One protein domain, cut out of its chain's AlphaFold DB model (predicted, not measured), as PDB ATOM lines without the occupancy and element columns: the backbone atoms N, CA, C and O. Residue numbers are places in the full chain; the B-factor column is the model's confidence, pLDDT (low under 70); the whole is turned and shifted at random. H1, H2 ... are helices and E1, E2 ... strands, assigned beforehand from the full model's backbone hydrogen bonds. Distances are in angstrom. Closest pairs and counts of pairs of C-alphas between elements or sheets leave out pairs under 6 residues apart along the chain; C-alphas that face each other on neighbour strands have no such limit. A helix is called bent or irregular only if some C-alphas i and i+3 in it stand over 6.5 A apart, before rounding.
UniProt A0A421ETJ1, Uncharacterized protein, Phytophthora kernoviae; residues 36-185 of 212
ATOM      1  N   ASP A  36     246.271 244.707 243.024       70.06
ATOM      2  CA  ASP A  36     245.613 245.693 242.151       70.06
ATOM      3  C   ASP A  36     246.072 247.129 242.463       70.06
ATOM      4  O   ASP A  36     246.261 247.940 241.560       70.06
ATOM      5  N   LEU A  37     246.324 247.453 243.735       68.56
ATOM      6  CA  LEU A  37     246.923 248.742 244.115       68.56
ATOM      7  C   LEU A  37     248.387 248.845 243.667       68.56
ATOM      8  O   LEU A  37     248.828 249.902 243.217       68.56
ATOM      9  N   LEU A  38     249.134 247.745 243.774       67.62
ATOM     10  CA  LEU A  38     250.540 247.662 243.389       67.62
ATOM     11  C   LEU A  38     250.731 247.713 241.861       67.62
ATOM     12  O   LEU A  38     251.697 248.301 241.386       67.62
ATOM     13  N   THR A  39     249.802 247.186 241.062       66.94
ATOM     14  CA  THR A  39     249.860 247.340 239.595       66.94
ATOM     15  C   THR A  39     249.587 248.781 239.158       66.94
ATOM     16  O   THR A  39     250.204 249.259 238.210       66.94
ATOM     17  N   LEU A  40     248.753 249.526 239.891       69.12
ATOM     18  CA  LEU A  40     248.516 250.961 239.669       69.12
ATOM     19  C   LEU A  40     249.604 251.873 240.258       69.12
ATOM     20  O   LEU A  40     249.580 253.094 240.056       69.12
ATOM     21  N   LEU A  41     250.572 251.295 240.971       67.81
ATOM     22  CA  LEU A  41     251.598 252.018 241.710       67.81
ATOM     23  C   LEU A  41     252.415 252.955 240.816       67.81
ATOM     24  O   LEU A  41     252.639 254.110 241.185       67.81
ATOM     25  N   HIS A  42     252.781 252.477 239.622       64.81
ATOM     26  CA  HIS A  42     253.581 253.218 238.646       64.81
ATOM     27  C   HIS A  42     252.917 254.515 238.144       64.81
ATOM     28  O   HIS A  42     253.615 255.387 237.633       64.81
ATOM     29  N   LEU A  43     251.595 254.672 238.308       70.06
ATOM     30  CA  LEU A  43     250.843 255.832 237.810       70.06
ATOM     31  C   LEU A  43     250.423 256.809 238.908       70.06
ATOM     32  O   LEU A  43     250.434 258.015 238.680       70.06
ATOM     33  N   GLN A  44     250.007 256.307 240.072       73.56
ATOM     34  CA  GLN A  44     249.339 257.138 241.085       73.56
ATOM     35  C   GLN A  44     250.184 257.375 242.336       73.56
ATOM     36  O   GLN A  44     250.016 258.398 242.992       73.56
ATOM     37  N   LEU A  45     251.080 256.446 242.683       73.06
ATOM     38  CA  LEU A  45     251.799 256.482 243.960       73.06
ATOM     39  C   LEU A  45     253.256 256.910 243.808       73.06
ATOM     40  O   LEU A  45     253.763 257.624 244.667       73.06
ATOM     41  N   VAL A  46     253.897 256.552 242.692       80.94
ATOM     42  CA  VAL A  46     255.286 256.928 242.387       80.94
ATOM     43  C   VAL A  46     255.601 258.416 242.621       80.94
ATOM     44  O   VAL A  46     256.618 258.682 243.255       80.94
ATOM     45  N   PRO A  47     254.763 259.394 242.213       81.25
ATOM     46  CA  PRO A  47     255.074 260.814 242.418       81.25
ATOM     47  C   PRO A  47     255.159 261.260 243.886       81.25
ATOM     48  O   PRO A  47     255.690 262.332 244.161       81.25
ATOM     49  N   PHE A  48     254.612 260.476 244.821       84.19
ATOM     50  CA  PHE A  48     254.551 260.809 246.247       84.19
ATOM     51  C   PHE A  48     255.585 260.058 247.092       84.19
ATOM     52  O   PHE A  48     255.697 260.323 248.288       84.19
ATOM     53  N   LEU A  49     256.311 259.115 246.493       89.06
ATOM     54  CA  LEU A  49     257.280 258.272 247.179       89.06
ATOM     55  C   LEU A  49     258.698 258.760 246.889       89.06
ATOM     56  O   LEU A  49     259.022 259.156 245.769       89.06
ATOM     57  N   THR A  50     259.561 258.723 247.904       91.75
ATOM     58  CA  THR A  50     260.983 258.999 247.691       91.75
ATOM     59  C   THR A  50     261.647 257.829 246.954       91.75
ATOM     60  O   THR A  50     261.136 256.706 246.991       91.75
ATOM     61  N   PRO A  51     262.820 258.031 246.327       91.00
ATOM     62  CA  PRO A  51     263.583 256.932 245.733       91.00
ATOM     63  C   PRO A  51     263.846 255.775 246.712       91.00
ATOM     64  O   PRO A  51     263.761 254.612 246.329       91.00
ATOM     65  N   HIS A  52     264.075 256.089 247.992       92.19
ATOM     66  CA  HIS A  52     264.274 255.097 249.052       92.19
ATOM     67  C   HIS A  52     262.992 254.313 249.358       92.19
ATOM     68  O   HIS A  52     263.043 253.094 249.525       92.19
ATOM     69  N   ASP A  53     261.838 254.986 249.391       91.50
ATOM     70  CA  ASP A  53     260.546 254.319 249.587       91.50
ATOM     71  C   ASP A  53     260.238 253.373 248.423       91.50
ATOM     72  O   ASP A  53     259.812 252.240 248.643       91.50
ATOM     73  N   LEU A  54     260.510 253.812 247.191       91.62
ATOM     74  CA  LEU A  54     260.353 252.997 245.987       91.62
ATOM     75  C   LEU A  54     261.289 251.787 246.001       91.62
ATOM     76  O   LEU A  54     260.841 250.677 245.724       91.62
ATOM     77  N   SER A  55     262.555 251.970 246.388       91.56
ATOM     78  CA  SER A  55     263.512 250.871 246.543       91.56
ATOM     79  C   SER A  55     263.017 249.826 247.545       91.56
ATOM     80  O   SER A  55     262.976 248.639 247.228       91.56
ATOM     81  N   ARG A  56     262.601 250.250 248.748       90.75
ATOM     82  CA  ARG A  56     262.099 249.333 249.790       90.75
ATOM     83  C   ARG A  56     260.831 248.618 249.353       90.75
ATOM     84  O   ARG A  56     260.667 247.429 249.603       90.75
ATOM     85  N   LEU A  57     259.930 249.339 248.696       88.62
ATOM     86  CA  LEU A  57     258.698 248.763 248.188       88.62
ATOM     87  C   LEU A  57     258.979 247.683 247.140       88.62
ATOM     88  O   LEU A  57     258.386 246.610 247.213       88.62
ATOM     89  N   LEU A  58     259.887 247.941 246.195       88.44
ATOM     90  CA  LEU A  58     260.270 246.954 245.192       88.44
ATOM     91  C   LEU A  58     260.945 245.736 245.827       88.44
ATOM     92  O   LEU A  58     260.564 244.622 245.498       88.44
ATOM     93  N   GLN A  59     261.835 245.915 246.805       87.00
ATOM     94  CA  GLN A  59     262.433 244.792 247.543       87.00
ATOM     95  C   GLN A  59     261.385 243.892 248.220       87.00
ATOM     96  O   GLN A  59     261.559 242.679 248.293       87.00
ATOM     97  N   ILE A  60     260.286 244.469 248.717       86.25
ATOM     98  CA  ILE A  60     259.233 243.712 249.410       86.25
ATOM     99  C   ILE A  60     258.226 243.109 248.423       86.25
ATOM    100  O   ILE A  60     257.696 242.028 248.672       86.25
ATOM    101  N   CYS A  61     257.912 243.806 247.331       86.00
ATOM    102  CA  CYS A  61     256.748 243.506 246.495       86.00
ATOM    103  C   CYS A  61     257.070 243.134 245.042       86.00
ATOM    104  O   CYS A  61     256.130 242.849 244.302       86.00
ATOM    105  N   SER A  62     258.337 243.112 244.617       86.44
ATOM    106  CA  SER A  62     258.736 242.800 243.232       86.44
ATOM    107  C   SER A  62     258.147 241.483 242.728       86.44
ATOM    108  O   SER A  62     257.564 241.454 241.652       86.44
ATOM    109  N   HIS A  63     258.183 240.433 243.550       84.38
ATOM    110  CA  HIS A  63     257.637 239.107 243.236       84.38
ATOM    111  C   HIS A  63     256.110 239.078 243.000       84.38
ATOM    112  O   HIS A  63     255.572 238.087 242.508       84.38
ATOM    113  N   LEU A  64     255.386 240.138 243.379       83.62
ATOM    114  CA  LEU A  64     253.940 240.285 243.161       83.62
ATOM    115  C   LEU A  64     253.612 241.133 241.923       83.62
ATOM    116  O   LEU A  64     252.440 241.242 241.543       83.62
ATOM    117  N   LEU A  65     254.629 241.757 241.330       82.44
ATOM    118  CA  LEU A  65     254.533 242.699 240.226       82.44
ATOM    119  C   LEU A  65     254.996 242.058 238.917       82.44
ATOM    120  O   LEU A  65     255.787 241.121 238.891       82.44
ATOM    121  N   GLN A  66     254.494 242.587 237.804       84.38
ATOM    122  CA  GLN A  66     255.043 242.261 236.494       84.38
ATOM    123  C   GLN A  66     256.390 242.977 236.308       84.38
ATOM    124  O   GLN A  66     256.592 244.073 236.835       84.38
ATOM    125  N   SER A  67     257.306 242.359 235.557       83.38
ATOM    126  CA  SER A  67     258.669 242.875 235.346       83.38
ATOM    127  C   SER A  67     258.691 244.295 234.770       83.38
ATOM    128  O   SER A  67     259.517 245.109 235.164       83.38
ATOM    129  N   ASP A  68     257.758 244.619 233.877       83.75
ATOM    130  CA  ASP A  68     257.605 245.947 233.279       83.75
ATOM    131  C   ASP A  68     257.170 247.006 234.305       83.75
ATOM    132  O   ASP A  68     257.655 248.137 234.274       83.75
ATOM    133  N   VAL A  69     256.302 246.640 235.251       85.12
ATOM    134  CA  VAL A  69     255.910 247.512 236.366       85.12
ATOM    135  C   VAL A  69     257.088 247.729 237.314       85.12
ATOM    136  O   VAL A  69     257.340 248.869 237.703       85.12
ATOM    137  N   VAL A  70     257.830 246.670 237.658       86.56
ATOM    138  CA  VAL A  70     259.050 246.771 238.483       86.56
ATOM    139  C   VAL A  70     260.039 247.744 237.845       86.56
ATOM    140  O   VAL A  70     260.495 248.682 238.499       86.56
ATOM    141  N   ASP A  71     260.294 247.581 236.552       85.81
ATOM    142  CA  ASP A  71     261.197 248.429 235.785       85.81
ATOM    143  C   ASP A  71     260.732 249.876 235.673       85.81
ATOM    144  O   ASP A  71     261.540 250.799 235.816       85.81
ATOM    145  N   ALA A  72     259.440 250.099 235.430       85.88
ATOM    146  CA  ALA A  72     258.873 251.436 235.348       85.88
ATOM    147  C   ALA A  72     259.013 252.175 236.686       85.88
ATOM    148  O   ALA A  72     259.430 253.336 236.722       85.88
ATOM    149  N   VAL A  73     258.720 251.488 237.792       87.88
ATOM    150  CA  VAL A  73     258.841 252.028 239.149       87.88
ATOM    151  C   VAL A  73     260.307 252.290 239.499       87.88
ATOM    152  O   VAL A  73     260.629 253.372 239.992       87.88
ATOM    153  N   ALA A  74     261.206 251.355 239.186       88.12
ATOM    154  CA  ALA A  74     262.637 251.514 239.421       88.12
ATOM    155  C   ALA A  74     263.217 252.690 238.623       88.12
ATOM    156  O   ALA A  74     263.912 253.545 239.173       88.12
ATOM    157  N   THR A  75     262.857 252.796 237.340       86.75
ATOM    158  CA  THR A  75     263.243 253.913 236.465       86.75
ATOM    159  C   THR A  75     262.756 255.248 237.017       86.75
ATOM    160  O   THR A  75     263.490 256.236 236.995       86.75
ATOM    161  N   ALA A  76     261.519 255.301 237.513       87.38
ATOM    162  CA  ALA A  76     260.982 256.513 238.111       87.38
ATOM    163  C   ALA A  76     261.716 256.888 239.405       87.38
ATOM    164  O   ALA A  76     262.036 258.061 239.595       87.38
ATOM    165  N   GLY A  77     262.052 255.905 240.247       88.50
ATOM    166  CA  GLY A  77     262.869 256.116 241.443       88.50
ATOM    167  C   GLY A  77     264.254 256.672 241.116       88.50
ATOM    168  O   GLY A  77     264.665 257.664 241.715       88.50
ATOM    169  N   LEU A  78     264.928 256.113 240.107       85.94
ATOM    170  CA  LEU A  78     266.226 256.603 239.629       85.94
ATOM    171  C   LEU A  78     266.128 258.053 239.138       85.94
ATOM    172  O   LEU A  78     266.884 258.915 239.582       85.94
ATOM    173  N   LYS A  79     265.139 258.365 238.288       83.69
ATOM    174  CA  LYS A  79     264.896 259.739 237.810       83.69
ATOM    175  C   LYS A  79     264.618 260.713 238.955       83.69
ATOM    176  O   LYS A  79     265.152 261.820 238.944       83.69
ATOM    177  N   GLY A  80     263.806 260.301 239.929       85.75
ATOM    178  CA  GLY A  80     263.514 261.087 241.125       85.75
ATOM    179  C   GLY A  80     264.770 261.360 241.951       85.75
ATOM    180  O   GLY A  80     264.997 262.499 242.351       85.75
ATOM    181  N   PHE A  81     265.627 260.351 242.131       85.69
ATOM    182  CA  PHE A  81     266.905 260.498 242.822       85.69
ATOM    183  C   PHE A  81     267.797 261.527 242.125       85.69
ATOM    184  O   PHE A  81     268.275 262.467 242.756       85.69
ATOM    185  N   TYR A  82     267.968 261.414 240.807       80.50
ATOM    186  CA  TYR A  82     268.815 262.339 240.054       80.50
ATOM    187  C   TYR A  82     268.340 263.785 240.157       80.50
ATOM    188  O   TYR A  82     269.149 264.688 240.360       80.50
ATOM    189  N   GLN A  83     267.025 263.998 240.080       80.31
ATOM    190  CA  GLN A  83     266.431 265.322 240.239       80.31
ATOM    191  C   GLN A  83     266.642 265.883 241.650       80.31
ATOM    192  O   GLN A  83     266.981 267.056 241.791       80.31
ATOM    193  N   GLN A  84     266.465 265.063 242.690       83.31
ATOM    194  CA  GLN A  84     266.628 265.483 244.086       83.31
ATOM    195  C   GLN A  84     268.080 265.813 244.438       83.31
ATOM    196  O   GLN A  84     268.328 266.740 245.207       83.31
ATOM    197  N   HIS A  85     269.032 265.078 243.864       76.69
ATOM    198  CA  HIS A  85     270.452 265.193 244.191       76.69
ATOM    199  C   HIS A  85     271.263 265.995 243.165       76.69
ATOM    200  O   HIS A  85     272.487 266.031 243.258       76.69
ATOM    201  N   GLY A  86     270.603 266.657 242.207       70.12
ATOM    202  CA  GLY A  86     271.276 267.510 241.222       70.12
ATOM    203  C   GLY A  86     272.279 266.748 240.355       70.12
ATOM    204  O   GLY A  86     273.323 267.288 239.997       70.12
ATOM    205  N   VAL A  87     271.984 265.482 240.049       70.56
ATOM    206  CA  VAL A  87     272.806 264.667 239.151       70.56
ATOM    207  C   VAL A  87     272.644 265.214 237.739       70.56
ATOM    208  O   VAL A  87     271.527 265.414 237.257       70.56
ATOM    209  N   HIS A  88     273.764 265.482 237.083       68.00
ATOM    210  CA  HIS A  88     273.800 266.047 235.740       68.00
ATOM    211  C   HIS A  88     274.287 264.994 234.757       68.00
ATOM    212  O   HIS A  88     275.180 264.224 235.073       68.00
ATOM    213  N   PHE A  89     273.761 265.006 233.541       64.25
ATOM    214  CA  PHE A  89     274.192 264.094 232.486       64.25
ATOM    215  C   PHE A  89     275.050 264.877 231.497       64.25
ATOM    216  O   PHE A  89     274.596 265.900 230.976       64.25
ATOM    217  N   GLY A  90     276.293 264.452 231.256       57.97
ATOM    218  CA  GLY A  90     277.163 265.209 230.363       57.97
ATOM    219  C   GLY A  90     278.645 264.862 230.408       57.97
ATOM    220  O   GLY A  90     279.209 264.442 231.419       57.97
ATOM    221  N   GLN A  91     279.322 265.124 229.290       60.31
ATOM    222  CA  GLN A  91     280.759 264.896 229.179       60.31
ATOM    223  C   GLN A  91     281.520 265.765 230.197       60.31
ATOM    224  O   GLN A  91     281.352 266.989 230.232       60.31
ATOM    225  N   LYS A  92     282.383 265.117 230.996       59.66
ATOM    226  CA  LYS A  92     283.240 265.733 232.032       59.66
ATOM    227  C   LYS A  92     282.477 266.395 233.186       59.66
ATOM    228  O   LYS A  92     283.026 267.266 233.857       59.66
ATOM    229  N   CYS A  93     281.214 266.037 233.421       62.88
ATOM    230  CA  CYS A  93     280.489 266.581 234.561       62.88
ATOM    231  C   CYS A  93     280.845 265.823 235.845       62.88
ATOM    232  O   CYS A  93     280.659 264.616 235.940       62.88
ATOM    233  N   ILE A  94     281.295 266.553 236.869       58.53
ATOM    234  CA  ILE A  94     281.597 266.001 238.204       58.53
ATOM    235  C   ILE A  94     280.340 265.393 238.854       58.53
ATOM    236  O   ILE A  94     280.437 264.485 239.673       58.53
ATOM    237  N   ALA A  95     279.157 265.871 238.457       59.12
ATOM    238  CA  ALA A  95     277.866 265.360 238.897       59.12
ATOM    239  C   ALA A  95     277.270 264.299 237.947       59.12
ATOM    240  O   ALA A  95     276.093 263.980 238.098       59.12
ATOM    241  N   ASP A  96     278.040 263.747 236.996       61.94
ATOM    242  CA  ASP A  96     277.596 262.634 236.143       61.94
ATOM    243  C   ASP A  96     277.848 261.286 236.811       61.94
ATOM    244  O   ASP A  96     278.948 260.730 236.816       61.94
ATOM    245  N   TRP A  97     276.781 260.760 237.407       60.56
ATOM    246  CA  TRP A  97     276.787 259.474 238.094       60.56
ATOM    247  C   TRP A  97     276.698 258.285 237.114       60.56
ATOM    248  O   TRP A  97     276.753 257.149 237.576       60.56
ATOM    249  N   HIS A  98     276.532 258.531 235.799       53.47
ATOM    250  CA  HIS A  98     276.187 257.534 234.771       53.47
ATOM    251  C   HIS A  98     277.061 257.585 233.502       53.47
ATOM    252  O   HIS A  98     276.615 257.111 232.453       53.47
ATOM    253  N   GLN A  99     278.299 258.093 233.539       53.91
ATOM    254  CA  GLN A  99     279.262 257.814 232.458       53.91
ATOM    255  C   GLN A  99     279.576 256.310 232.360       53.91
ATOM    256  O   GLN A  99     280.585 255.816 232.864       53.91
ATOM    257  N   LEU A 100     278.682 255.571 231.697       43.41
ATOM    258  CA  LEU A 100     278.590 254.108 231.636       43.41
ATOM    259  C   LEU A 100     279.882 253.387 231.293       43.41
ATOM    260  O   LEU A 100     280.079 252.254 231.713       43.41
ATOM    261  N   VAL A 101     280.765 254.065 230.583       38.97
ATOM    262  CA  VAL A 101     282.185 253.771 230.499       38.97
ATOM    263  C   VAL A 101     282.831 255.141 230.336       38.97
ATOM    264  O   VAL A 101     282.607 255.773 229.302       38.97
ATOM    265  N   PRO A 102     283.578 255.655 231.322       41.22
ATOM    266  CA  PRO A 102     284.427 256.801 231.061       41.22
ATOM    267  C   PRO A 102     285.391 256.376 229.946       41.22
ATOM    268  O   PRO A 102     286.104 255.385 230.112       41.22
ATOM    269  N   GLU A 103     285.403 257.065 228.799       45.53
ATOM    270  CA  GLU A 103     286.439 256.822 227.774       45.53
ATOM    271  C   GLU A 103     287.842 256.976 228.388       45.53
ATOM    272  O   GLU A 103     288.792 256.304 227.991       45.53
ATOM    273  N   GLU A 104     287.932 257.801 229.432       48.22
ATOM    274  CA  GLU A 104     289.082 257.993 230.298       48.22
ATOM    275  C   GLU A 104     288.591 257.951 231.751       48.22
ATOM    276  O   GLU A 104     287.590 258.583 232.074       48.22
ATOM    277  N   ALA A 105     289.293 257.255 232.654       48.19
ATOM    278  CA  ALA A 105     288.928 257.141 234.080       48.19
ATOM    279  C   ALA A 105     288.806 258.497 234.822       48.19
ATOM    280  O   ALA A 105     288.350 258.562 235.963       48.19
ATOM    281  N   GLU A 106     289.184 259.583 234.154       52.12
ATOM    282  CA  GLU A 106     288.984 260.976 234.521       52.12
ATOM    283  C   GLU A 106     287.534 261.431 234.235       52.12
ATOM    284  O   GLU A 106     287.294 262.384 233.496       52.12
ATOM    285  N   GLY A 107     286.539 260.769 234.835       48.12
ATOM    286  CA  GLY A 107     285.110 261.038 234.585       48.12
ATOM    287  C   GLY A 107     284.636 262.477 234.874       48.12
ATOM    288  O   GLY A 107     283.552 262.868 234.447       48.12
ATOM    289  N   GLY A 108     285.454 263.300 235.540       51.78
ATOM    290  CA  GLY A 108     285.135 264.686 235.899       51.78
ATOM    291  C   GLY A 108     286.231 265.719 235.613       51.78
ATOM    292  O   GLY A 108     286.142 266.829 236.136       51.78
ATOM    293  N   ILE A 109     287.281 265.402 234.840       49.31
ATOM    294  CA  ILE A 109     288.364 266.373 234.592       49.31
ATOM    295  C   ILE A 109     288.025 267.271 233.394       49.31
ATOM    296  O   ILE A 109     288.136 266.893 232.226       49.31
ATOM    297  N   GLY A 110     287.623 268.506 233.698       53.88
ATOM    298  CA  GLY A 110     287.423 269.586 232.730       53.88
ATOM    299  C   GLY A 110     286.188 270.437 233.019       53.88
ATOM    300  O   GLY A 110     285.398 270.152 233.912       53.88
ATOM    301  N   SER A 111     286.015 271.517 232.257       54.28
ATOM    302  CA  SER A 111     284.766 272.283 232.270       54.28
ATOM    303  C   SER A 111     283.642 271.436 231.678       54.28
ATOM    304  O   SER A 111     283.821 270.898 230.584       54.28
ATOM    305  N   CYS A 112     282.488 271.366 232.349       61.84
ATOM    306  CA  CYS A 112     281.300 270.725 231.787       61.84
ATOM    307  C   CYS A 112     280.973 271.357 230.426       61.84
ATOM    308  O   CYS A 112     280.721 272.561 230.348       61.84
ATOM    309  N   VAL A 113     281.042 270.564 229.353       59.84
ATOM    310  CA  VAL A 113     280.918 271.083 227.979       59.84
ATOM    311  C   VAL A 113     279.447 271.169 227.565       59.84
ATOM    312  O   VAL A 113     279.040 272.141 226.934       59.84
ATOM    313  N   VAL A 114     278.644 270.175 227.962       63.25
ATOM    314  CA  VAL A 114     277.188 270.109 227.768       63.25
ATOM    315  C   VAL A 114     276.612 269.322 228.947       63.25
ATOM    316  O   VAL A 114     276.807 268.112 229.011       63.25
ATOM    317  N   CYS A 115     275.959 269.999 229.893       65.12
ATOM    318  CA  CYS A 115     275.273 269.353 231.015       65.12
ATOM    319  C   CYS A 115     273.765 269.494 230.810       65.12
ATOM    320  O   CYS A 115     273.273 270.619 230.709       65.12
ATOM    321  N   ASP A 116     273.037 268.379 230.789       62.25
ATOM    322  CA  ASP A 116     271.589 268.397 230.984       62.25
ATOM    323  C   ASP A 116     271.286 268.096 232.456       62.25
ATOM    324  O   ASP A 116     271.791 267.133 233.036       62.25
ATOM    325  N   THR A 117     270.479 268.955 233.073       64.19
ATOM    326  CA  THR A 117     269.979 268.752 234.438       64.19
ATOM    327  C   THR A 117     268.769 267.822 234.460       64.19
ATOM    328  O   THR A 117     268.341 267.379 235.525       64.19
ATOM    329  N   LYS A 118     268.193 267.521 233.292       65.50
ATOM    330  CA  LYS A 118     267.117 266.549 233.153       65.50
ATOM    331  C   LYS A 118     267.700 265.164 232.884       65.50
ATOM    332  O   LYS A 118     268.518 265.012 231.978       65.50
ATOM    333  N   PRO A 119     267.237 264.133 233.609       63.34
ATOM    334  CA  PRO A 119     267.590 262.769 233.263       63.34
ATOM    335  C   PRO A 119     267.038 262.397 231.880       63.34
ATOM    336  O   PRO A 119     265.932 262.834 231.530       63.34
ATOM    337  N   PRO A 120     267.767 261.579 231.096       63.81
ATOM    338  CA  PRO A 120     267.308 261.154 229.783       63.81
ATOM    339  C   PRO A 120     266.004 260.352 229.888       63.81
ATOM    340  O   PRO A 120     265.667 259.764 230.923       63.81
ATOM    341  N   SER A 121     265.231 260.348 228.799       64.56
ATOM    342  CA  SER A 121     263.949 259.637 228.745       64.56
ATOM    343  C   SER A 121     264.121 258.139 228.977       64.56
ATOM    344  O   SER A 121     263.286 257.545 229.660       64.56
ATOM    345  N   ASP A 122     265.216 257.574 228.470       63.03
ATOM    346  CA  ASP A 122     265.654 256.210 228.729       63.03
ATOM    347  C   ASP A 122     267.012 256.259 229.429       63.03
ATOM    348  O   ASP A 122     267.939 256.921 228.952       63.03
ATOM    349  N   LEU A 123     267.097 255.633 230.602       61.47
ATOM    350  CA  LEU A 123     268.335 255.605 231.369       61.47
ATOM    351  C   LEU A 123     269.227 254.535 230.765       61.47
ATOM    352  O   LEU A 123     268.791 253.388 230.637       61.47
ATOM    353  N   PRO A 124     270.466 254.873 230.401       56.88
ATOM    354  CA  PRO A 124     271.351 253.870 229.878       56.88
ATOM    355  C   PRO A 124     271.782 253.036 231.103       56.88
ATOM    356  O   PRO A 124     272.444 253.508 232.025       56.88
ATOM    357  N   VAL A 125     271.262 251.815 231.184       58.34
ATOM    358  CA  VAL A 125     271.509 250.871 232.279       58.34
ATOM    359  C   VAL A 125     272.373 249.721 231.755       58.34
ATOM    360  O   VAL A 125     272.228 249.341 230.585       58.34
ATOM    361  N   PRO A 126     273.323 249.198 232.551       52.16
ATOM    362  CA  PRO A 126     274.120 248.050 232.143       52.16
ATOM    363  C   PRO A 126     273.194 246.870 231.818       52.16
ATOM    364  O   PRO A 126     272.230 246.604 232.521       52.16
ATOM    365  N   ARG A 127     273.467 246.196 230.695       49.50
ATOM    366  CA  ARG A 127     272.607 245.139 230.123       49.50
ATOM    367  C   ARG A 127     272.837 243.751 230.734       49.50
ATOM    368  O   ARG A 127     272.229 242.782 230.289       49.50
ATOM    369  N   LEU A 128     273.775 243.638 231.672       45.41
ATOM    370  CA  LEU A 128     274.051 242.409 232.411       45.41
ATOM    371  C   LEU A 128     273.143 242.435 233.639       45.41
ATOM    372  O   LEU A 128     273.412 243.214 234.540       45.41
ATOM    373  N   GLY A 129     272.053 241.665 233.581       52.78
ATOM    374  CA  GLY A 129     270.989 241.665 234.587       52.78
ATOM    375  C   GLY A 129     270.001 242.814 234.375       52.78
ATOM    376  O   GLY A 129     270.273 243.962 234.706       52.78
ATOM    377  N   ASP A 130     268.827 242.536 233.806       54.19
ATOM    378  CA  ASP A 130     267.761 243.536 233.613       54.19
ATOM    379  C   ASP A 130     267.027 243.806 234.939       54.19
ATOM    380  O   ASP A 130     265.833 243.562 235.079       54.19
ATOM    381  N   LYS A 131     267.765 244.219 235.975       72.38
ATOM    382  CA  LYS A 131     267.205 244.517 237.297       72.38
ATOM    383  C   LYS A 131     267.473 245.974 237.630       72.38
ATOM    384  O   LYS A 131     268.221 246.312 238.544       72.38
ATOM    385  N   ARG A 132     266.772 246.871 236.925       82.06
ATOM    386  CA  ARG A 132     266.714 248.314 237.253       82.06
ATOM    387  C   ARG A 132     266.407 248.558 238.736       82.06
ATOM    388  O   ARG A 132     266.860 249.548 239.307       82.06
ATOM    389  N   MET A 133     265.679 247.635 239.364       87.62
ATOM    390  CA  MET A 133     265.456 247.581 240.809       87.62
ATOM    391  C   MET A 133     266.761 247.529 241.622       87.62
ATOM    392  O   MET A 133     266.901 248.286 242.579       87.62
ATOM    393  N   HIS A 134     267.716 246.671 241.258       86.19
ATOM    394  CA  HIS A 134     269.003 246.559 241.950       86.19
ATOM    395  C   HIS A 134     269.868 247.788 241.740       86.19
ATOM    396  O   HIS A 134     270.517 248.239 242.679       86.19
ATOM    397  N   LEU A 135     269.807 248.397 240.555       86.06
ATOM    398  CA  LEU A 135     270.466 249.677 240.332       86.06
ATOM    399  C   LEU A 135     269.891 250.775 241.242       86.06
ATOM    400  O   LEU A 135     270.654 251.513 241.864       86.06
ATOM    401  N   LEU A 136     268.562 250.862 241.370       88.75
ATOM    402  CA  LEU A 136     267.916 251.793 242.301       88.75
ATOM    403  C   LEU A 136     268.350 251.529 243.749       88.75
ATOM    404  O   LEU A 136     268.744 252.463 244.448       88.75
ATOM    405  N   ALA A 137     268.332 250.268 244.179       89.44
ATOM    406  CA  ALA A 137     268.770 249.880 245.514       89.44
ATOM    407  C   ALA A 137     270.242 250.242 245.763       89.44
ATOM    408  O   ALA A 137     270.568 250.811 246.804       89.44
ATOM    409  N   ALA A 138     271.119 249.992 244.791       87.81
ATOM    410  CA  ALA A 138     272.532 250.322 244.876       87.81
ATOM    411  C   ALA A 138     272.773 251.833 244.983       87.81
ATOM    412  O   ALA A 138     273.595 252.264 245.792       87.81
ATOM    413  N   VAL A 139     272.042 252.651 244.218       85.38
ATOM    414  CA  VAL A 139     272.110 254.120 244.310       85.38
ATOM    415  C   VAL A 139     271.673 254.599 245.696       85.38
ATOM    416  O   VAL A 139     272.388 255.389 246.312       85.38
ATOM    417  N   CYS A 140     270.553 254.089 246.218       88.56
ATOM    418  CA  CYS A 140     270.071 254.417 247.561       88.56
ATOM    419  C   CYS A 140     271.079 254.024 248.653       88.56
ATOM    420  O   CYS A 140     271.454 254.862 249.469       88.56
ATOM    421  N   LEU A 141     271.592 252.791 248.628       88.12
ATOM    422  CA  LEU A 141     272.592 252.309 249.590       88.12
ATOM    423  C   LEU A 141     273.897 253.109 249.525       88.12
ATOM    424  O   LEU A 141     274.470 253.469 250.552       88.12
ATOM    425  N   THR A 142     274.354 253.423 248.314       83.06
ATOM    426  CA  THR A 142     275.541 254.254 248.091       83.06
ATOM    427  C   THR A 142     275.332 255.658 248.654       83.06
ATOM    428  O   THR A 142     276.230 256.217 249.281       83.06
ATOM    429  N   HIS A 143     274.144 256.235 248.479       82.94
ATOM    430  CA  HIS A 143     273.828 257.544 249.031       82.94
ATOM    431  C   HIS A 143     273.771 257.538 250.566       82.94
ATOM    432  O   HIS A 143     274.384 258.405 251.192       82.94
ATOM    433  N   GLU A 144     273.100 256.552 251.170       83.50
ATOM    434  CA  GLU A 144     273.013 256.403 252.628       83.50
ATOM    435  C   GLU A 144     274.392 256.158 253.262       83.50
ATOM    436  O   GLU A 144     274.724 256.784 254.269       83.50
ATOM    437  N   GLY A 145     275.205 255.274 252.674       78.75
ATOM    438  CA  GLY A 145     276.477 254.839 253.257       78.75
ATOM    439  C   GLY A 145     277.684 255.712 252.907       78.75
ATOM    440  O   GLY A 145     278.548 255.933 253.754       78.75
ATOM    441  N   LEU A 146     277.766 256.201 251.666       73.38
ATOM    442  CA  LEU A 146     278.933 256.936 251.155       73.38
ATOM    443  C   LEU A 146     278.629 258.406 250.888       73.38
ATOM    444  O   LEU A 146     279.502 259.249 251.081       73.38
ATOM    445  N   GLY A 147     277.398 258.740 250.494       66.81
ATOM    446  CA  GLY A 147     277.003 260.120 250.211       66.81
ATOM    447  C   GLY A 147     277.253 261.062 251.390       66.81
ATOM    448  O   GLY A 147     277.793 262.144 251.194       66.81
ATOM    449  N   GLN A 148     276.947 260.618 252.614       63.59
ATOM    450  CA  GLN A 148     277.142 261.414 253.835       63.59
ATOM    451  C   GLN A 148     278.611 261.571 254.260       63.59
ATOM    452  O   GLN A 148     278.926 262.462 255.043       63.59
ATOM    453  N   VAL A 149     279.505 260.698 253.784       65.19
ATOM    454  CA  VAL A 149     280.915 260.648 254.213       65.19
ATOM    455  C   VAL A 149     281.846 261.251 253.161       65.19
ATOM    456  O   VAL A 149     282.888 261.809 253.501       65.19
ATOM    457  N   CYS A 150     281.479 261.148 251.884       61.56
ATOM    458  CA  CYS A 150     282.309 261.543 250.750       61.56
ATOM    459  C   CYS A 150     281.771 262.771 249.995       61.56
ATOM    460  O   CYS A 150     282.291 263.077 248.926       61.56
ATOM    461  N   ASP A 151     280.720 263.441 250.490       58.69
ATOM    462  CA  ASP A 151     280.015 264.540 249.795       58.69
ATOM    463  C   ASP A 151     279.666 264.198 248.329       58.69
ATOM    464  O   ASP A 151     279.657 265.043 247.435       58.69
ATOM    465  N   GLY A 152     279.394 262.915 248.064       54.19
ATOM    466  CA  GLY A 152     279.065 262.415 246.728       54.19
ATOM    467  C   GLY A 152     280.231 262.367 245.734       54.19
ATOM    468  O   GLY A 152     279.980 262.156 244.549       54.19
ATOM    469  N   VAL A 153     281.484 262.533 246.177       55.50
ATOM    470  CA  VAL A 153     282.658 262.506 245.296       55.50
ATOM    471  C   VAL A 153     283.737 261.558 245.825       55.50
ATOM    472  O   VAL A 153     284.286 261.738 246.911       55.50
ATOM    473  N   LEU A 154     284.099 260.558 245.020       59.03
ATOM    474  CA  LEU A 154     285.214 259.659 245.312       59.03
ATOM    475  C   LEU A 154     286.520 260.292 244.828       59.03
ATOM    476  O   LEU A 154     286.754 260.416 243.629       59.03
ATOM    477  N   GLN A 155     287.389 260.694 245.755       59.22
ATOM    478  CA  GLN A 155     288.751 261.093 245.405       59.22
ATOM    479  C   GLN A 155     289.608 259.842 245.220       59.22
ATOM    480  O   GLN A 155     289.815 259.078 246.160       59.22
ATOM    481  N   MET A 156     290.121 259.639 244.010       58.41
ATOM    482  CA  MET A 156     290.976 258.506 243.680       58.41
ATOM    483  C   MET A 156     292.344 258.988 243.185       58.41
ATOM    484  O   MET A 156     292.414 259.930 242.391       58.41
ATOM    485  N   PRO A 157     293.449 258.367 243.630       54.72
ATOM    486  CA  PRO A 157     294.757 258.622 243.047       54.72
ATOM    487  C   PRO A 157     294.785 258.064 241.621       54.72
ATOM    488  O   PRO A 157     294.604 256.863 241.418       54.72
ATOM    489  N   PHE A 158     295.026 258.927 240.633       56.03
ATOM    490  CA  PHE A 158     295.120 258.529 239.230       56.03
ATOM    491  C   PHE A 158     296.526 258.762 238.663       56.03
ATOM    492  O   PHE A 158     297.240 259.692 239.050       56.03
ATOM    493  N   GLY A 159     296.928 257.894 237.733       58.53
ATOM    494  CA  GLY A 159     298.200 257.984 237.022       58.53
ATOM    495  C   GLY A 159     299.443 257.619 237.845       58.53
ATOM    496  O   GLY A 159     299.395 257.249 239.017       58.53
ATOM    497  N   ARG A 160     300.609 257.733 237.195       51.47
ATOM    498  CA  ARG A 160     301.917 257.296 237.727       51.47
ATOM    499  C   ARG A 160     302.406 258.106 238.940       51.47
ATOM    500  O   ARG A 160     303.359 257.691 239.592       51.47
ATOM    501  N   TYR A 161     301.765 259.239 239.227       60.91
ATOM    502  CA  TYR A 161     302.137 260.175 240.293       60.91
ATOM    503  C   TYR A 161     301.040 260.364 241.353       60.91
ATOM    504  O   TYR A 161     301.173 261.250 242.192       60.91
ATOM    505  N   ALA A 162     299.985 259.534 241.337       61.16
ATOM    506  CA  ALA A 162     298.900 259.552 242.321       61.16
ATOM    507  C   ALA A 162     298.251 260.938 242.513       61.16
ATOM    508  O   ALA A 162     297.898 261.324 243.627       61.16
ATOM    509  N   THR A 163     298.092 261.700 241.430       57.50
ATOM    510  CA  THR A 163     297.352 262.964 241.481       57.50
ATOM    511  C   THR A 163     295.903 262.681 241.865       57.50
ATOM    512  O   THR A 163     295.239 261.852 241.235       57.50
ATOM    513  N   LEU A 164     295.431 263.349 242.921       55.88
ATOM    514  CA  LEU A 164     294.055 263.248 243.402       55.88
ATOM    515  C   LEU A 164     293.104 263.699 242.295       55.88
ATOM    516  O   LEU A 164     293.149 264.849 241.862       55.88
ATOM    517  N   SER A 165     292.272 262.772 241.840       54.84
ATOM    518  CA  SER A 165     291.267 262.992 240.805       54.84
ATOM    519  C   SER A 165     289.888 262.695 241.375       54.84
ATOM    520  O   SER A 165     289.730 261.796 242.200       54.84
ATOM    521  N   TYR A 166     288.887 263.457 240.949       55.94
ATOM    522  CA  TYR A 166     287.497 263.209 241.316       55.94
ATOM    523  C   TYR A 166     286.909 262.165 240.362       55.94
ATOM    524  O   TYR A 166     286.868 262.382 239.150       55.94
ATOM    525  N   GLY A 167     286.509 261.017 240.905       55.12
ATOM    526  CA  GLY A 167     285.871 259.921 240.182       55.12
ATOM    527  C   GLY A 167     284.354 259.912 240.358       55.12
ATOM    528  O   GLY A 167     283.826 260.445 241.337       55.12
ATOM    529  N   SER A 168     283.654 259.282 239.413       64.75
ATOM    530  CA  SER A 168     282.213 259.040 239.526       64.75
ATOM    531  C   SER A 168     281.922 257.919 240.534       64.75
ATOM    532  O   SER A 168     282.740 257.022 240.747       64.75
ATOM    533  N   MET A 169     280.728 257.934 241.135       70.69
ATOM    534  CA  MET A 169     280.253 256.854 242.019       70.69
ATOM    535  C   MET A 169     279.848 255.585 241.251       70.69
ATOM    536  O   MET A 169     279.529 254.566 241.858       70.69
ATOM    537  N   GLN A 170     279.857 255.627 239.919       71.62
ATOM    538  CA  GLN A 170     279.316 254.567 239.077       71.62
ATOM    539  C   GLN A 170     279.966 253.194 239.281       71.62
ATOM    540  O   GLN A 170     279.215 252.225 239.369       71.62
ATOM    541  N   PRO A 171     281.306 253.053 239.391       70.81
ATOM    542  CA  PRO A 171     281.903 251.741 239.627       70.81
ATOM    543  C   PRO A 171     281.393 251.117 240.928       70.81
ATOM    544  O   PRO A 171     281.087 249.933 240.954       70.81
ATOM    545  N   VAL A 172     281.221 251.927 241.978       77.12
ATOM    546  CA  VAL A 172     280.675 251.470 243.262       77.12
ATOM    547  C   VAL A 172     279.214 251.061 243.117       77.12
ATOM    548  O   VAL A 172     278.847 249.968 243.540       77.12
ATOM    549  N   VAL A 173     278.399 251.905 242.482       79.50
ATOM    550  CA  VAL A 173     276.975 251.629 242.249       79.50
ATOM    551  C   VAL A 173     276.792 250.347 241.432       79.50
ATOM    552  O   VAL A 173     275.941 249.534 241.770       79.50
ATOM    553  N   PHE A 174     277.599 250.121 240.395       76.81
ATOM    554  CA  PHE A 174     277.495 248.917 239.569       76.81
ATOM    555  C   PHE A 174     278.019 247.674 240.270       76.81
ATOM    556  O   PHE A 174     277.342 246.656 240.230       76.81
ATOM    557  N   SER A 175     279.162 247.741 240.958       78.44
ATOM    558  CA  SER A 175     279.631 246.608 241.762       78.44
ATOM    559  C   SER A 175     278.605 246.208 242.819       78.44
ATOM    560  O   SER A 175     278.384 245.021 243.034       78.44
ATOM    561  N   LEU A 176     277.941 247.186 243.441       83.81
ATOM    562  CA  LEU A 176     276.883 246.920 244.404       83.81
ATOM    563  C   LEU A 176     275.623 246.351 243.739       83.81
ATOM    564  O   LEU A 176     275.045 245.413 244.270       83.81
ATOM    565  N   ALA A 177     275.215 246.869 242.579       84.12
ATOM    566  CA  ALA A 177     274.091 246.314 241.826       84.12
ATOM    567  C   ALA A 177     274.348 244.852 241.423       84.12
ATOM    568  O   ALA A 177     273.473 244.017 241.609       84.12
ATOM    569  N   THR A 178     275.561 244.529 240.963       80.38
ATOM    570  CA  THR A 178     275.970 243.150 240.660       80.38
ATOM    571  C   THR A 178     275.953 242.264 241.905       80.38
ATOM    572  O   THR A 178     275.426 241.162 241.851       80.38
ATOM    573  N   ALA A 179     276.461 242.740 243.044       83.19
ATOM    574  CA  ALA A 179     276.397 241.976 244.292       83.19
ATOM    575  C   ALA A 179     274.945 241.717 244.742       83.19
ATOM    576  O   ALA A 179     274.620 240.616 245.172       83.19
ATOM    577  N   LEU A 180     274.052 242.701 244.584       83.94
ATOM    578  CA  LEU A 180     272.621 242.545 244.875       83.94
ATOM    579  C   LEU A 180     271.936 241.535 243.944       83.94
ATOM    580  O   LEU A 180     270.986 240.881 244.357       83.94
ATOM    581  N   GLU A 181     272.403 241.402 242.701       79.88
ATOM    582  CA  GLU A 181     271.938 240.351 241.791       79.88
ATOM    583  C   GLU A 181     272.373 238.960 242.250       79.88
ATOM    584  O   GLU A 181     271.556 238.046 242.225       79.88
ATOM    585  N   GLU A 182     273.623 238.809 242.694       76.56
ATOM    586  CA  GLU A 182     274.158 237.534 243.192       76.56
ATOM    587  C   GLU A 182     273.485 237.070 244.495       76.56
ATOM    588  O   GLU A 182     273.407 235.871 244.757       76.56
ATOM    589  N   GLU A 183     272.987 238.004 245.310       74.88
ATOM    590  CA  GLU A 183     272.271 237.719 246.560       74.88
ATOM    591  C   GLU A 183     270.764 237.452 246.367       74.88
ATOM    592  O   GLU A 183     270.077 237.129 247.340       74.88
ATOM    593  N   ASP A 184     270.225 237.580 245.149       69.56
ATOM    594  CA  ASP A 184     268.788 237.450 244.899       69.56
ATOM    595  C   ASP A 184     268.326 235.971 244.975       69.56
ATOM    596  O   ASP A 184     268.704 235.145 244.134       69.56
ATOM    597  N   PRO A 185     267.476 235.596 245.953       57.28
ATOM    598  CA  PRO A 185     267.088 234.205 246.206       57.28
ATOM    599  C   PRO A 185     266.257 233.549 245.089       57.28
ATOM    600  O   PRO A 185     266.018 232.338 245.144       57.28
TER     601      PRO A 185
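Overview. This is residues 36 to 185 of the 212 residues of an uncharacterized protein of Phytophthora kernoviae (UniProt A0A421ETJ1). Three helices side by side, H3, H4 and H5, make a bundle that is the core, and H6 packs on H5 at a steep tilt. The two-stranded hairpin of E1 and E2 lies at one end of the long axis and the short helices H1 and H2 at the other, while a long stretch with no named element, residues 85 to 131, runs out towards the hairpin's end and folds back to H5. The printed part has 150 residues, with six named helices and two named strands in the order H1 H2 H3 H4 H5 E1 E2 H6; the sheet, E1 - E2, is antiparallel and the class is mostly helix. The whole is compact, with a radius of gyration of the C-alphas of 16.1 A, yet elongated, spanning 57 by 32 by 28 A.

Along the chain. H1, residues 36 to 39, begins at C-alpha 36 (245.613, 245.693, 242.151), and H2 holds residues 41 to 44. H3, residues 51 to 64, is 19.4 A long and irregular: C-alphas 60 and 63 are 7.9 A apart. H4, residues 67 to 84, is 25.5 A long. H5, residues 132 to 150, is 24.5 A long and only just irregular, with C-alphas 145 and 148 6.6 A apart; it has a kink of 38 degrees near residue 144. E1 holds residues 154 to 158 and E2 residues 163 to 167. H6, residues 170 to 182, is 18.3 A long and ends at C-alpha 182 (274.158, 237.534, 243.192).

Arrangement. H3 and H4 form a helical hairpin; they touch, closest at the C-alphas of Pro 51 and Gly 77, 4.4 A, at a shallow tilt of 5 degrees, opposite ways. H5 touches H3 with residues 133 to 140 alone, closest at the C-alphas of Ser 55 and Ala 137, 5.4 A, at a shallow tilt of 30 degrees, opposite ways. H4 and H5 touch, closest at the C-alphas of Ala 74 and Met 133, 5.0 A, at a shallow tilt of 25 degrees, the same way. H5 touches H6 with residues 134 to 142 alone, closest at the C-alphas of His 134 and Ala 177, 5.1 A, at a steep tilt of 50 degrees, opposite ways. H2 touches H4, closest at the C-alphas of His 42 and Val 73, 5.4 A; H1 and H3 are near each other. E1 and E2 form a hairpin, with N 156 and O 165 2.8 A apart and N 165 and O 156 2.9 A apart, both within hydrogen-bond range. Every O i to N i+4 pair is within range in H4 and H6, against 8 of 10 in H3 and 13 of 15 in H5; H1 and H2 are too short for such a pair.

Size, cuts and confidence. The two C-alphas farthest apart, those of Asp 36 and Tyr 161, are 58.4 A apart. The printed part has no cut, and the link from H4 to H5, 47 residues, is long. The mean pLDDT of the printed part is 70.9; residues 37 to 42, 88 to 130, 147 to 168 and 184 to 185 are under 70.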